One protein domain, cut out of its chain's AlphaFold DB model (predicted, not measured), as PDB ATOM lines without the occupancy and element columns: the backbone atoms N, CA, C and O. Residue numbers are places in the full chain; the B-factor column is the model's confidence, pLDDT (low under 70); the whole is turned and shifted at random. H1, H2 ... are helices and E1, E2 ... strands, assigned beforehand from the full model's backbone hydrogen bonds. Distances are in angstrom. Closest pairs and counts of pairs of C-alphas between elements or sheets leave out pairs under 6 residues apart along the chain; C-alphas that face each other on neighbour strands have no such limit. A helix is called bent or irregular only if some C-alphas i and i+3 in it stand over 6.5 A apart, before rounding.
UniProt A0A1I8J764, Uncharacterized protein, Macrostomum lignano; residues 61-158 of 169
ATOM      1  N   ASP A  61     -80.280   8.984  61.535       81.62
ATOM      2  CA  ASP A  61     -79.766   9.265  62.876       81.62
ATOM      3  C   ASP A  61     -80.357  10.546  63.489       81.62
ATOM      4  O   ASP A  61     -80.462  10.650  64.712       81.62
ATOM      5  N   ASP A  62     -80.855  11.475  62.667       79.94
ATOM      6  CA  ASP A  62     -81.538  12.685  63.148       79.94
ATOM      7  C   ASP A  62     -82.849  12.353  63.880       79.94
ATOM      8  O   ASP A  62     -83.378  13.177  64.622       79.94
ATOM      9  N   LEU A  63     -83.380  11.132  63.731       77.69
ATOM     10  CA  LEU A  63     -84.552  10.677  64.480       77.69
ATOM     11  C   LEU A  63     -84.244  10.333  65.940       77.69
ATOM     12  O   LEU A  63     -85.167  10.305  66.759       77.69
ATOM     13  N   ILE A  64     -82.980  10.079  66.296       80.69
ATOM     14  CA  ILE A  64     -82.590   9.607  67.634       80.69
ATOM     15  C   ILE A  64     -83.126  10.519  68.748       80.69
ATOM     16  O   ILE A  64     -83.729   9.976  69.679       80.69
ATOM     17  N   PRO A  65     -83.002  11.862  68.698       79.06
ATOM     18  CA  PRO A  65     -83.506  12.739  69.760       79.06
ATOM     19  C   PRO A  65     -85.038  12.731  69.895       79.06
ATOM     20  O   PRO A  65     -85.575  13.055  70.955       79.06
ATOM     21  N   HIS A  66     -85.759  12.352  68.838       76.19
ATOM     22  CA  HIS A  66     -87.225  12.357  68.803       76.19
ATOM     23  C   HIS A  66     -87.841  11.051  69.325       76.19
ATOM     24  O   HIS A  66     -89.001  11.027  69.759       76.19
ATOM     25  N   LEU A  67     -87.059   9.972  69.341       73.62
ATOM     26  CA  LEU A  67     -87.475   8.662  69.822       73.62
ATOM     27  C   LEU A  67     -87.270   8.560  71.336       73.62
ATOM     28  O   LEU A  67     -86.161   8.422  71.842       73.62
ATOM     29  N   ARG A  68     -88.377   8.610  72.079       71.69
ATOM     30  CA  ARG A  68     -88.377   8.468  73.547       71.69
ATOM     31  C   ARG A  68     -88.365   7.013  74.021       71.69
ATOM     32  O   ARG A  68     -88.277   6.769  75.219       71.69
ATOM     33  N   THR A  69     -88.499   6.054  73.107       69.94
ATOM     34  CA  THR A  69     -88.542   4.622  73.413       69.94
ATOM     35  C   THR A  69     -87.207   3.966  73.080       69.94
ATOM     36  O   THR A  69     -86.529   4.351  72.128       69.94
ATOM     37  N   ARG A  70     -86.822   2.958  73.874       69.88
ATOM     38  CA  ARG A  70     -85.654   2.118  73.572       69.88
ATOM     39  C   ARG A  70     -85.954   1.191  72.398       69.88
ATOM     40  O   ARG A  70     -85.131   1.084  71.504       69.88
ATOM     41  N   PHE A  71     -87.138   0.579  72.386       73.50
ATOM     42  CA  PHE A  71     -87.582  -0.322  71.326       73.50
ATOM     43  C   PHE A  71     -88.265   0.438  70.195       73.50
ATOM     44  O   PHE A  71     -89.117   1.300  70.443       73.50
ATOM     45  N   VAL A  72     -87.900   0.098  68.962       76.75
ATOM     46  CA  VAL A  72     -88.432   0.722  67.750       76.75
ATOM     47  C   VAL A  72     -88.768  -0.366  66.733       76.75
ATOM     48  O   VAL A  72     -87.972  -1.270  66.481       76.75
ATOM     49  N   VAL A  73     -89.959  -0.271  66.146       79.00
ATOM     50  CA  VAL A  73     -90.343  -1.018  64.945       79.00
ATOM     51  C   VAL A  73     -90.339  -0.032  63.794       79.00
ATOM     52  O   VAL A  73     -90.951   1.032  63.887       79.00
ATOM     53  N   MET A  74     -89.644  -0.374  62.720       80.62
ATOM     54  CA  MET A  74     -89.480   0.493  61.567       80.62
ATOM     55  C   MET A  74     -90.157  -0.136  60.356       80.62
ATOM     56  O   MET A  74     -89.916  -1.298  60.041       80.62
ATOM     57  N   LYS A  75     -90.997   0.634  59.663       80.19
ATOM     58  CA  LYS A  75     -91.413   0.314  58.298       80.19
ATOM     59  C   LYS A  75     -90.709   1.281  57.364       80.19
ATOM     60  O   LYS A  75     -90.803   2.490  57.550       80.19
ATOM     61  N   ILE A  76     -90.043   0.740  56.360       74.12
ATOM     62  CA  ILE A  76     -89.335   1.496  55.347       74.12
ATOM     63  C   ILE A  76     -89.961   1.154  53.996       74.12
ATOM     64  O   ILE A  76     -89.986  -0.004  53.587       74.12
ATOM     65  N   HIS A  77     -90.492   2.167  53.321       68.50
ATOM     66  CA  HIS A  77     -90.973   2.054  51.950       68.50
ATOM     67  C   HIS A  77     -89.918   2.670  51.035       68.50
ATOM     68  O   HIS A  77     -89.584   3.846  51.201       68.50
ATOM     69  N   LEU A  78     -89.349   1.870  50.137       67.12
ATOM     70  CA  LEU A  78     -88.192   2.263  49.347       67.12
ATOM     71  C   LEU A  78     -88.559   2.398  47.867       67.12
ATOM     72  O   LEU A  78     -89.073   1.463  47.254       67.12
ATOM     73  N   GLU A  79     -88.282   3.570  47.292       54.81
ATOM     74  CA  GLU A  79     -88.588   3.857  45.884       54.81
ATOM     75  C   GLU A  79     -87.372   4.277  45.036       54.81
ATOM     76  O   GLU A  79     -87.525   4.348  43.820       54.81
ATOM     77  N   THR A  80     -86.207   4.590  45.631       52.22
ATOM     78  CA  THR A  80     -84.846   4.723  45.032       52.22
ATOM     79  C   THR A  80     -83.850   5.384  46.017       52.22
ATOM     80  O   THR A  80     -84.224   6.301  46.744       52.22
ATOM     81  N   ARG A  81     -82.549   5.024  45.962       57.53
ATOM     82  CA  ARG A  81     -81.400   5.623  46.716       57.53
ATOM     83  C   ARG A  81     -81.296   5.232  48.198       57.53
ATOM     84  O   ARG A  81     -80.910   6.000  49.073       57.53
ATOM     85  N   GLU A  82     -81.594   3.975  48.456       59.69
ATOM     86  CA  GLU A  82     -81.798   3.364  49.766       59.69
ATOM     87  C   GLU A  82     -80.522   3.118  50.564       59.69
ATOM     88  O   GLU A  82     -80.544   3.127  51.795       59.69
ATOM     89  N   ARG A  83     -79.396   2.930  49.864       60.69
ATOM     90  CA  ARG A  83     -78.062   2.825  50.472       60.69
ATOM     91  C   ARG A  83     -77.823   3.968  51.456       60.69
ATOM     92  O   ARG A  83     -77.298   3.754  52.544       60.69
ATOM     93  N   ASP A  84     -78.266   5.158  51.077       63.66
ATOM     94  CA  ASP A  84     -77.984   6.375  51.814       63.66
ATOM     95  C   ASP A  84     -78.821   6.449  53.111       63.66
ATOM     96  O   ASP A  84     -78.398   7.076  54.080       63.66
ATOM     97  N   PHE A  85     -79.964   5.748  53.193       71.06
ATOM     98  CA  PHE A  85     -80.693   5.588  54.456       71.06
ATOM     99  C   PHE A  85     -79.937   4.681  55.430       71.06
ATOM    100  O   PHE A  85     -79.772   5.052  56.586       71.06
ATOM    101  N   PHE A  86     -79.443   3.517  54.998       71.88
ATOM    102  CA  PHE A  86     -78.726   2.597  55.897       71.88
ATOM    103  C   PHE A  86     -77.394   3.172  56.376       71.88
ATOM    104  O   PHE A  86     -77.068   3.066  57.555       71.88
ATOM    105  N   GLU A  87     -76.664   3.861  55.497       71.69
ATOM    106  CA  GLU A  87     -75.444   4.581  55.878       71.69
ATOM    107  C   GLU A  87     -75.732   5.711  56.877       71.69
ATOM    108  O   GLU A  87     -74.933   5.949  57.779       71.69
ATOM    109  N   SER A  88     -76.889   6.372  56.766       75.38
ATOM    110  CA  SER A  88     -77.261   7.498  57.630       75.38
ATOM    111  C   SER A  88     -78.156   7.147  58.823       75.38
ATOM    112  O   SER A  88     -78.540   8.054  59.554       75.38
ATOM    113  N   SER A  89     -78.512   5.872  59.011       80.25
ATOM    114  CA  SER A  89     -79.343   5.361  60.121       80.25
ATOM    115  C   SER A  89     -78.611   4.341  60.995       80.25
ATOM    116  O   SER A  89     -79.224   3.706  61.857       80.25
ATOM    117  N   ALA A  90     -77.309   4.144  60.765       83.94
ATOM    118  CA  ALA A  90     -76.518   3.163  61.493       83.94
ATOM    119  C   ALA A  90     -76.580   3.404  63.009       83.94
ATOM    120  O   ALA A  90     -76.871   2.467  63.752       83.94
ATOM    121  N   LYS A  91     -76.412   4.653  63.475       85.25
ATOM    122  CA  LYS A  91     -76.488   4.958  64.913       85.25
ATOM    123  C   LYS A  91     -77.900   4.794  65.438       85.25
ATOM    124  O   LYS A  91     -78.072   4.289  66.537       85.25
ATOM    125  N   LEU A  92     -78.922   5.160  64.665       85.06
ATOM    126  CA  LEU A  92     -80.312   4.942  65.050       85.06
ATOM    127  C   LEU A  92     -80.569   3.458  65.307       85.06
ATOM    128  O   LEU A  92     -81.180   3.107  66.314       85.06
ATOM    129  N   ILE A  93     -80.106   2.598  64.403       84.81
ATOM    130  CA  ILE A  93     -80.278   1.153  64.515       84.81
ATOM    131  C   ILE A  93     -79.444   0.596  65.672       84.81
ATOM    132  O   ILE A  93     -79.906  -0.316  66.354       84.81
ATOM    133  N   ASP A  94     -78.256   1.127  65.934       80.88
ATOM    134  CA  ASP A  94     -77.374   0.608  66.981       80.88
ATOM    135  C   ASP A  94     -77.780   1.110  68.390       80.88
ATOM    136  O   ASP A  94     -77.881   0.312  69.326       80.88
ATOM    137  N   GLU A  95     -78.096   2.401  68.544       81.88
ATOM    138  CA  GLU A  95     -78.428   3.060  69.821       81.88
ATOM    139  C   GLU A  95     -79.883   2.858  70.260       81.88
ATOM    140  O   GLU A  95     -80.176   2.718  71.453       81.88
ATOM    141  N   ARG A  96     -80.826   2.848  69.313       74.38
ATOM    142  CA  ARG A  96     -82.213   2.464  69.591       74.38
ATOM    143  C   ARG A  96     -82.319   0.982  69.283       74.38
ATOM    144  O   ARG A  96     -81.867   0.531  68.243       74.38
ATOM    145  N   GLN A  97     -82.912   0.196  70.176       73.25
ATOM    146  CA  GLN A  97     -83.164  -1.227  69.950       73.25
ATOM    147  C   GLN A  97     -84.230  -1.393  68.859       73.25
ATOM    148  O   GLN A  97     -85.392  -1.700  69.132       73.25
ATOM    149  N   VAL A  98     -83.838  -1.154  67.607       80.19
ATOM    150  CA  VAL A  98     -84.637  -1.461  66.431       80.19
ATOM    151  C   VAL A  98     -84.739  -2.977  66.370       80.19
ATOM    152  O   VAL A  98     -83.747  -3.670  66.151       80.19
ATOM    153  N   VAL A  99     -85.933  -3.490  66.639       82.56
ATOM    154  CA  VAL A  99     -86.181  -4.935  66.754       82.56
ATOM    155  C   VAL A  99     -86.681  -5.533  65.451       82.56
ATOM    156  O   VAL A  99     -86.415  -6.696  65.164       82.56
ATOM    157  N   VAL A 100     -87.396  -4.738  64.659       84.44
ATOM    158  CA  VAL A 100     -87.996  -5.172  63.400       84.44
ATOM    159  C   VAL A 100     -87.891  -4.048  62.384       84.44
ATOM    160  O   VAL A 100     -88.231  -2.900  62.685       84.44
ATOM    161  N   VAL A 101     -87.462  -4.403  61.176       85.12
ATOM    162  CA  VAL A 101     -87.484  -3.545  59.996       85.12
ATOM    163  C   VAL A 101     -88.296  -4.246  58.910       85.12
ATOM    164  O   VAL A 101     -87.844  -5.235  58.339       85.12
ATOM    165  N   LEU A 102     -89.499  -3.744  58.638       84.31
ATOM    166  CA  LEU A 102     -90.284  -4.125  57.464       84.31
ATOM    167  C   LEU A 102     -89.848  -3.246  56.298       84.31
ATOM    168  O   LEU A 102     -89.869  -2.022  56.413       84.31
ATOM    169  N   MET A 103     -89.481  -3.859  55.186       77.88
ATOM    170  CA  MET A 103     -88.896  -3.171  54.052       77.88
ATOM    171  C   MET A 103     -89.582  -3.583  52.763       77.88
ATOM    172  O   MET A 103     -89.641  -4.768  52.466       77.88
ATOM    173  N   GLU A 104     -90.044  -2.607  51.993       73.50
ATOM    174  CA  GLU A 104     -90.591  -2.831  50.653       73.50
ATOM    175  C   GLU A 104     -89.530  -2.535  49.594       73.50
ATOM    176  O   GLU A 104     -88.884  -1.491  49.646       73.50
ATOM    177  N   TRP A 105     -89.337  -3.463  48.657       67.69
ATOM    178  CA  TRP A 105     -88.350  -3.437  47.579       67.69
ATOM    179  C   TRP A 105     -89.032  -3.480  46.220       67.69
ATOM    180  O   TRP A 105     -89.774  -4.404  45.880       67.69
ATOM    181  N   ARG A 106     -88.661  -2.542  45.349       55.97
ATOM    182  CA  ARG A 106     -88.980  -2.648  43.925       55.97
ATOM    183  C   ARG A 106     -87.927  -3.475  43.199       55.97
ATOM    184  O   ARG A 106     -86.836  -2.989  42.899       55.97
ATOM    185  N   ARG A 107     -88.302  -4.707  42.835       53.44
ATOM    186  CA  ARG A 107     -87.497  -5.628  42.011       53.44
ATOM    187  C   ARG A 107     -86.965  -4.970  40.736       53.44
ATOM    188  O   ARG A 107     -85.855  -5.274  40.341       53.44
ATOM    189  N   SER A 108     -87.708  -4.039  40.133       51.94
ATOM    190  CA  SER A 108     -87.336  -3.363  38.880       51.94
ATOM    191  C   SER A 108     -86.086  -2.474  38.954       51.94
ATOM    192  O   SER A 108     -85.570  -2.093  37.905       51.94
ATOM    193  N   TYR A 109     -85.585  -2.136  40.147       51.31
ATOM    194  CA  TYR A 109     -84.328  -1.389  40.305       51.31
ATOM    195  C   TYR A 109     -83.087  -2.276  40.400       51.31
ATOM    196  O   TYR A 109     -81.964  -1.770  40.398       51.31
ATOM    197  N   PHE A 110     -83.278  -3.590  40.450       48.97
ATOM    198  CA  PHE A 110     -82.208  -4.565  40.436       48.97
ATOM    199  C   PHE A 110     -82.436  -5.508  39.254       48.97
ATOM    200  O   PHE A 110     -83.569  -5.807  38.896       48.97
ATOM    201  N   TYR A 111     -81.360  -5.915  38.583       50.28
ATOM    202  CA  TYR A 111     -81.414  -6.886  37.483       50.28
ATOM    203  C   TYR A 111     -82.191  -8.153  37.903       50.28
ATOM    204  O   TYR A 111     -82.446  -8.329  39.090       50.28
ATOM    205  N   ASP A 112     -82.560  -9.035  36.964       49.47
ATOM    206  CA  ASP A 112     -83.548 -10.134  37.094       49.47
ATOM    207  C   ASP A 112     -83.562 -10.974  38.402       49.47
ATOM    208  O   ASP A 112     -84.576 -11.618  38.707       49.47
ATOM    209  N   SER A 113     -82.509 -10.924  39.227       55.00
ATOM    210  CA  SER A 113     -82.547 -11.283  40.649       55.00
ATOM    211  C   SER A 113     -81.964 -10.199  41.579       55.00
ATOM    212  O   SER A 113     -80.890  -9.649  41.329       55.00
ATOM    213  N   ALA A 114     -82.629  -9.959  42.719       55.03
ATOM    214  CA  ALA A 114     -82.140  -9.067  43.777       55.03
ATOM    215  C   ALA A 114     -80.729  -9.460  44.259       55.03
ATOM    216  O   ALA A 114     -79.889  -8.587  44.459       55.03
ATOM    217  N   ALA A 115     -80.436 -10.766  44.322       56.88
ATOM    218  CA  ALA A 115     -79.138 -11.326  44.701       56.88
ATOM    219  C   ALA A 115     -77.962 -10.875  43.811       56.88
ATOM    220  O   ALA A 115     -76.826 -10.828  44.274       56.88
ATOM    221  N   MET A 116     -78.221 -10.503  42.553       55.34
ATOM    222  CA  MET A 116     -77.189 -10.034  41.618       55.34
ATOM    223  C   MET A 116     -76.896  -8.535  41.726       55.34
ATOM    224  O   MET A 116     -76.012  -8.025  41.037       55.34
ATOM    225  N   SER A 117     -77.609  -7.805  42.582       62.78
ATOM    226  CA  SER A 117     -77.301  -6.404  42.829       62.78
ATOM    227  C   SER A 117     -76.116  -6.241  43.785       62.78
ATOM    228  O   SER A 117     -76.173  -6.732  44.916       62.78
ATOM    229  N   PRO A 118     -75.104  -5.423  43.439       62.88
ATOM    230  CA  PRO A 118     -74.067  -5.013  44.386       62.88
ATOM    231  C   PRO A 118     -74.626  -4.346  45.656       62.88
ATOM    232  O   PRO A 118     -73.982  -4.365  46.705       62.88
ATOM    233  N   ASN A 119     -75.826  -3.760  45.584       67.12
ATOM    234  CA  ASN A 119     -76.477  -3.127  46.731       67.12
ATOM    235  C   ASN A 119     -77.172  -4.144  47.643       67.12
ATOM    236  O   ASN A 119     -77.289  -3.892  48.840       67.12
ATOM    237  N   TYR A 120     -77.583  -5.297  47.107       73.25
ATOM    238  CA  TYR A 120     -78.192  -6.360  47.901       73.25
ATOM    239  C   TYR A 120     -77.195  -6.939  48.900       73.25
ATOM    240  O   TYR A 120     -77.474  -6.965  50.095       73.25
ATOM    241  N   GLY A 121     -75.985  -7.284  48.446       75.38
ATOM    242  CA  GLY A 121     -74.926  -7.781  49.331       75.38
ATOM    243  C   GLY A 121     -74.556  -6.789  50.441       75.38
ATOM    244  O   GLY A 121     -74.378  -7.185  51.590       75.38
ATOM    245  N   ARG A 122     -74.512  -5.483  50.134       77.06
ATOM    246  CA  ARG A 122     -74.267  -4.432  51.141       77.06
ATOM    247  C   ARG A 122     -75.365  -4.371  52.192       77.06
ATOM    248  O   ARG A 122     -75.061  -4.233  53.372       77.06
ATOM    249  N   LEU A 123     -76.620  -4.475  51.770       79.00
ATOM    250  CA  LEU A 123     -77.754  -4.454  52.678       79.00
ATOM    251  C   LEU A 123     -77.805  -5.707  53.551       79.00
ATOM    252  O   LEU A 123     -77.946  -5.591  54.765       79.00
ATOM    253  N   VAL A 124     -77.643  -6.889  52.951       82.38
ATOM    254  CA  VAL A 124     -77.560  -8.147  53.699       82.38
ATOM    255  C   VAL A 124     -76.456  -8.036  54.744       82.38
ATOM    256  O   VAL A 124     -76.729  -8.250  55.919       82.38
ATOM    257  N   ASN A 125     -75.256  -7.591  54.353       84.50
ATOM    258  CA  ASN A 125     -74.143  -7.375  55.276       84.50
ATOM    259  C   ASN A 125     -74.470  -6.356  56.383       84.50
ATOM    260  O   ASN A 125     -74.122  -6.564  57.542       84.50
ATOM    261  N   PHE A 126     -75.158  -5.258  56.057       85.25
ATOM    262  CA  PHE A 126     -75.564  -4.249  57.036       85.25
ATOM    263  C   PHE A 126     -76.445  -4.836  58.150       85.25
ATOM    264  O   PHE A 126     -76.231  -4.524  59.322       85.25
ATOM    265  N   PHE A 127     -77.404  -5.692  57.792       87.38
ATOM    266  CA  PHE A 127     -78.320  -6.324  58.741       87.38
ATOM    267  C   PHE A 127     -77.693  -7.507  59.478       87.38
ATOM    268  O   PHE A 127     -77.798  -7.587  60.703       87.38
ATOM    269  N   THR A 128     -77.015  -8.409  58.770       88.44
ATOM    270  CA  THR A 128     -76.421  -9.601  59.392       88.44
ATOM    271  C   THR A 128     -75.283  -9.236  60.346       88.44
ATOM    272  O   THR A 128     -75.196  -9.826  61.420       88.44
ATOM    273  N   SER A 129     -74.492  -8.194  60.047       88.44
ATOM    274  CA  SER A 129     -73.491  -7.649  60.987       88.44
ATOM    275  C   SER A 129     -74.096  -7.049  62.265       88.44
ATOM    276  O   SER A 129     -73.381  -6.846  63.244       88.44
ATOM    277  N   ARG A 130     -75.411  -6.800  62.282       88.25
ATOM    278  CA  ARG A 130     -76.183  -6.279  63.422       88.25
ATOM    279  C   ARG A 130     -77.125  -7.318  64.027       88.25
ATOM    280  O   ARG A 130     -78.093  -6.955  64.696       88.25
ATOM    281  N   PHE A 131     -76.846  -8.600  63.786       90.25
ATOM    282  CA  PHE A 131     -77.618  -9.730  64.305       90.25
ATOM    283  C   PHE A 131     -79.084  -9.720  63.863       90.25
ATOM    284  O   PHE A 131     -79.967 -10.139  64.605       90.25
ATOM    285  N   PHE A 132     -79.376  -9.225  62.660       90.44
ATOM    286  CA  PHE A 132     -80.701  -9.383  62.075       90.44
ATOM    287  C   PHE A 132     -80.772 -10.630  61.204       90.44
ATOM    288  O   PHE A 132     -79.850 -10.950  60.452       90.44
ATOM    289  N   VAL A 133     -81.927 -11.282  61.258       91.25
ATOM    290  CA  VAL A 133     -82.301 -12.377  60.372       91.25
ATOM    291  C   VAL A 133     -83.396 -11.942  59.426       91.25
ATOM    292  O   VAL A 133     -84.306 -11.197  59.795       91.25
ATOM    293  N   LEU A 134     -83.299 -12.428  58.195       88.94
ATOM    294  CA  LEU A 134     -84.319 -12.223  57.188       88.94
ATOM    295  C   LEU A 134     -85.469 -13.203  57.415       88.94
ATOM    296  O   LEU A 134     -85.255 -14.404  57.582       88.94
ATOM    297  N   MET A 135     -86.690 -12.687  57.401       87.69
ATOM    298  CA  MET A 135     -87.925 -13.426  57.610       87.69
ATOM    299  C   MET A 135     -88.866 -13.184  56.430       87.69
ATOM    300  O   MET A 135     -89.005 -12.059  55.945       87.69
ATOM    301  N   SER A 136     -89.541 -14.243  55.989       82.06
ATOM    302  CA  SER A 136     -90.601 -14.154  54.985       82.06
ATOM    303  C   SER A 136     -91.754 -13.304  55.527       82.06
ATOM    304  O   SER A 136     -92.264 -13.624  56.602       82.06
ATOM    305  N   PRO A 137     -92.233 -12.278  54.802       76.31
ATOM    306  CA  PRO A 137     -93.370 -11.474  55.252       76.31
ATOM    307  C   PRO A 137     -94.684 -12.265  55.289       76.31
ATOM    308  O   PRO A 137     -95.590 -11.916  56.038       76.31
ATOM    309  N   ILE A 138     -94.778 -13.342  54.503       78.94
ATOM    310  CA  ILE A 138     -95.976 -14.181  54.395       78.94
ATOM    311  C   ILE A 138     -95.974 -15.254  55.480       78.94
ATOM    312  O   ILE A 138     -96.938 -15.412  56.222       78.94
ATOM    313  N   THR A 139     -94.890 -16.028  55.549       83.38
ATOM    314  CA  THR A 139     -94.844 -17.225  56.402       83.38
ATOM    315  C   THR A 139     -94.200 -16.973  57.757       83.38
ATOM    316  O   THR A 139     -94.283 -17.837  58.626       83.38
ATOM    317  N   LEU A 140     -93.529 -15.827  57.930       82.19
ATOM    318  CA  LEU A 140     -92.714 -15.493  59.101       82.19
ATOM    319  C   LEU A 140     -91.665 -16.564  59.426       82.19
ATOM    320  O   LEU A 140     -91.234 -16.701  60.567       82.19
ATOM    321  N   LYS A 141     -91.242 -17.342  58.425       87.19
ATOM    322  CA  LYS A 141     -90.113 -18.263  58.543       87.19
ATOM    323  C   LYS A 141     -88.822 -17.545  58.184       87.19
ATOM    324  O   LYS A 141     -88.817 -16.683  57.303       87.19
ATOM    325  N   ARG A 142     -87.732 -17.943  58.842       89.00
ATOM    326  CA  ARG A 142     -86.380 -17.495  58.503       89.00
ATOM    327  C   ARG A 142     -86.059 -17.881  57.064       89.00
ATOM    328  O   ARG A 142     -86.306 -19.015  56.658       89.00
ATOM    329  N   LEU A 143     -85.508 -16.932  56.323       85.06
ATOM    330  CA  LEU A 143     -85.033 -17.114  54.962       85.06
ATOM    331  C   LEU A 143     -83.510 -17.047  54.943       85.06
ATOM    332  O   LEU A 143     -82.898 -16.300  55.712       85.06
ATOM    333  N   ASN A 144     -82.901 -17.804  54.035       83.69
ATOM    334  CA  ASN A 144     -81.535 -17.526  53.624       83.69
ATOM    335  C   ASN A 144     -81.567 -16.271  52.730       83.69
ATOM    336  O   ASN A 144     -82.362 -16.238  51.787       83.69
ATOM    337  N   PRO A 145     -80.747 -15.236  52.992       79.38
ATOM    338  CA  PRO A 145     -80.672 -14.072  52.117       79.38
ATOM    339  C   PRO A 145     -80.408 -14.422  50.646       79.38
ATOM    340  O   PRO A 145     -80.891 -13.725  49.763       79.38
ATOM    341  N   GLU A 146     -79.703 -15.507  50.341       74.12
ATOM    342  CA  GLU A 146     -79.461 -15.917  48.948       74.12
ATOM    343  C   GLU A 146     -80.735 -16.381  48.218       74.12
ATOM    344  O   GLU A 146     -80.847 -16.236  47.000       74.12
ATOM    345  N   ASP A 147     -81.727 -16.865  48.969       69.94
ATOM    346  CA  ASP A 147     -82.984 -17.405  48.440       69.94
ATOM    347  C   ASP A 147     -84.097 -16.350  48.348       69.94
ATOM    348  O   ASP A 147     -85.199 -16.631  47.869       69.94
ATOM    349  N   PHE A 148     -83.837 -15.122  48.801       69.75
ATOM    350  CA  PHE A 148     -84.837 -14.062  48.824       69.75
ATOM    351  C   PHE A 148     -85.145 -13.545  47.413       69.75
ATOM    352  O   PHE A 148     -84.282 -13.004  46.717       69.75
ATOM    353  N   ARG A 149     -86.407 -13.693  46.992       64.38
ATOM    354  CA  ARG A 149     -86.899 -13.244  45.675       64.38
ATOM    355  C   ARG A 149     -88.138 -12.350  45.743       64.38
ATOM    356  O   ARG A 149     -88.688 -12.009  44.693       64.38
ATOM    357  N   ASP A 150     -88.564 -11.989  46.949       64.62
ATOM    358  CA  ASP A 150     -89.812 -11.269  47.189       64.62
ATOM    359  C   ASP A 150     -89.653  -9.746  47.097       64.62
ATOM    360  O   ASP A 150     -88.551  -9.199  47.042       64.62
ATOM    361  N   TRP A 151     -90.805  -9.073  47.058       65.56
ATOM    362  CA  TRP A 151     -90.925  -7.618  47.065       65.56
ATOM    363  C   TRP A 151     -90.696  -7.061  48.469       65.56
ATOM    364  O   TRP A 151     -90.034  -6.050  48.612       65.56
ATOM    365  N   ASP A 152     -91.169  -7.742  49.514       74.12
ATOM    366  CA  ASP A 152     -91.067  -7.261  50.891       74.12
ATOM    367  C   ASP A 152     -90.153  -8.159  51.727       74.12
ATOM    368  O   ASP A 152     -90.232  -9.386  51.671       74.12
ATOM    369  N   ALA A 153     -89.299  -7.546  52.539       77.19
ATOM    370  CA  ALA A 153     -88.412  -8.215  53.480       77.19
ATOM    371  C   ALA A 153     -88.746  -7.792  54.910       77.19
ATOM    372  O   ALA A 153     -88.939  -6.608  55.189       77.19
ATOM    373  N   ILE A 154     -88.749  -8.746  55.842       86.31
ATOM    374  CA  ILE A 154     -88.765  -8.442  57.275       86.31
ATOM    375  C   ILE A 154     -87.408  -8.816  57.851       86.31
ATOM    376  O   ILE A 154     -87.039  -9.985  57.866       86.31
ATOM    377  N   TRP A 155     -86.679  -7.832  58.365       88.25
ATOM    378  CA  TRP A 155     -85.477  -8.064  59.154       88.25
ATOM    379  C   TRP A 155     -85.837  -8.013  60.629       88.25
ATOM    380  O   TRP A 155     -86.344  -7.002  61.116       88.25
ATOM    381  N   VAL A 156     -85.567  -9.094  61.351       89.12
ATOM    382  CA  VAL A 156     -85.820  -9.190  62.792       89.12
ATOM    383  C   VAL A 156     -84.489  -9.306  63.504       89.12
ATOM    384  O   VAL A 156     -83.684 -10.163  63.149       89.12
ATOM    385  N   ARG A 157     -84.243  -8.451  64.496       88.38
ATOM    386  CA  ARG A 157     -83.056  -8.577  65.336       88.38
ATOM    387  C   ARG A 157     -83.205  -9.848  66.158       88.38
ATOM    388  O   ARG A 157     -84.149  -9.962  66.939       88.38
ATOM    389  N   GLU A 158     -82.272 -10.777  66.012       85.06
ATOM    390  CA  GLU A 158     -82.053 -11.804  67.016       85.06
ATOM    391  C   GLU A 158     -81.614 -11.059  68.271       85.06
ATOM    392  O   GLU A 158     -80.486 -10.580  68.396       85.06
TER     393      GLU A 158
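What this domain is: This is residues 61 to 158 of the 169 residues of an uncharacterized protein of Macrostomum lignano (UniProt A0A1I8J764). A twisted wall of four strands has its helices gathered to one side, and the other side has no named helix. H4 runs along E3 at one edge, H3 only grazes the sheet, H2 packs on H4, and H1 packs on H3 beyond the other edge; the loop of residues 105 to 117 reaches past one end of the strands. The printed part has 98 residues, with four named helices and four named strands in the order H1 E1 H2 H3 E2 H4 E3 E4; the mixed sheet runs E1 E2 E4 E3, and the class is mixed, helices and strands. It is compact, with a radius of gyration of the C-alphas of 13.2 A and spans of 41 by 28 by 21 A.

How they stand to each other: In the sheet, E2 (residues 97 to 104) is parallel to edge strand E1 (71 to 77) at 15 degrees, with N 76 and O 102 2.8 A apart, within hydrogen-bond range. On its other side E2 is antiparallel to E4 (152 to 157) at 170 degrees, with N 101 and O 155 2.8 A apart. E4 and edge strand E3 (132 to 135) form an antiparallel hairpin at 141 degrees, with N 133 and O 156 2.8 A apart. H4 (118 to 128) is on the sheet at a height over the sheet of 10.9 A, along the strands at 0 degrees to E3 on the local plane. It lies over E3, where 5 of its C-alphas fall, and only just not over E4, where 2 fall. E2, H4 and E3 form a split strand-helix-strand unit, two strands running the same way with E4 between them; its crossover is right-handed. H2 (83 to 88) is not on the sheet and touches H4, closest at the C-alphas of Arg 83 and Asn 119, 7.2 A apart, with a tilt of 37 degrees, only just steep. H3 (90 to 95) only grazes the sheet with residues 92 to 95. E1, H2, H3 and E2 form a strand-helix-strand unit, parallel neighbour strands with helices between, with a right-handed crossover. H1 (61 to 66) touches H3, closest at the C-alphas of Asp 61 and Leu 92, 4.9 A apart. In H2 and H3 every O i to N i+4 pair is within hydrogen-bond range; H4 has 6 of 7, and H1 has 0 of 2 but 2 of 3 O i to N i+3 pairs.

Where its parts are: E2 measures 20.7 A, E1 19.8 A, E4 16.6 A, H4 15.9 A, H1 10.0 A, E3 9.4 A, H2 8.6 A and H3 8.5 A from first to last C-alpha. H1 begins at C-alpha 61 (-79.766, 9.265, 62.876), and E4 ends at C-alpha 157 (-83.056, -8.577, 65.336). H1 is irregular, but only just: C-alphas 62 and 65 are 6.9 A apart.

The domain as a whole: The two C-alphas farthest apart, those of Arg 68 and Asp 112, are 41.2 A apart. The printed part has no cut; the links E2 to H4 and E3 to E4 are long. The mean pLDDT of the printed part is 74.7, with residues 69 to 70, 77 to 84, 105 to 119 and 147 to 151 under 70.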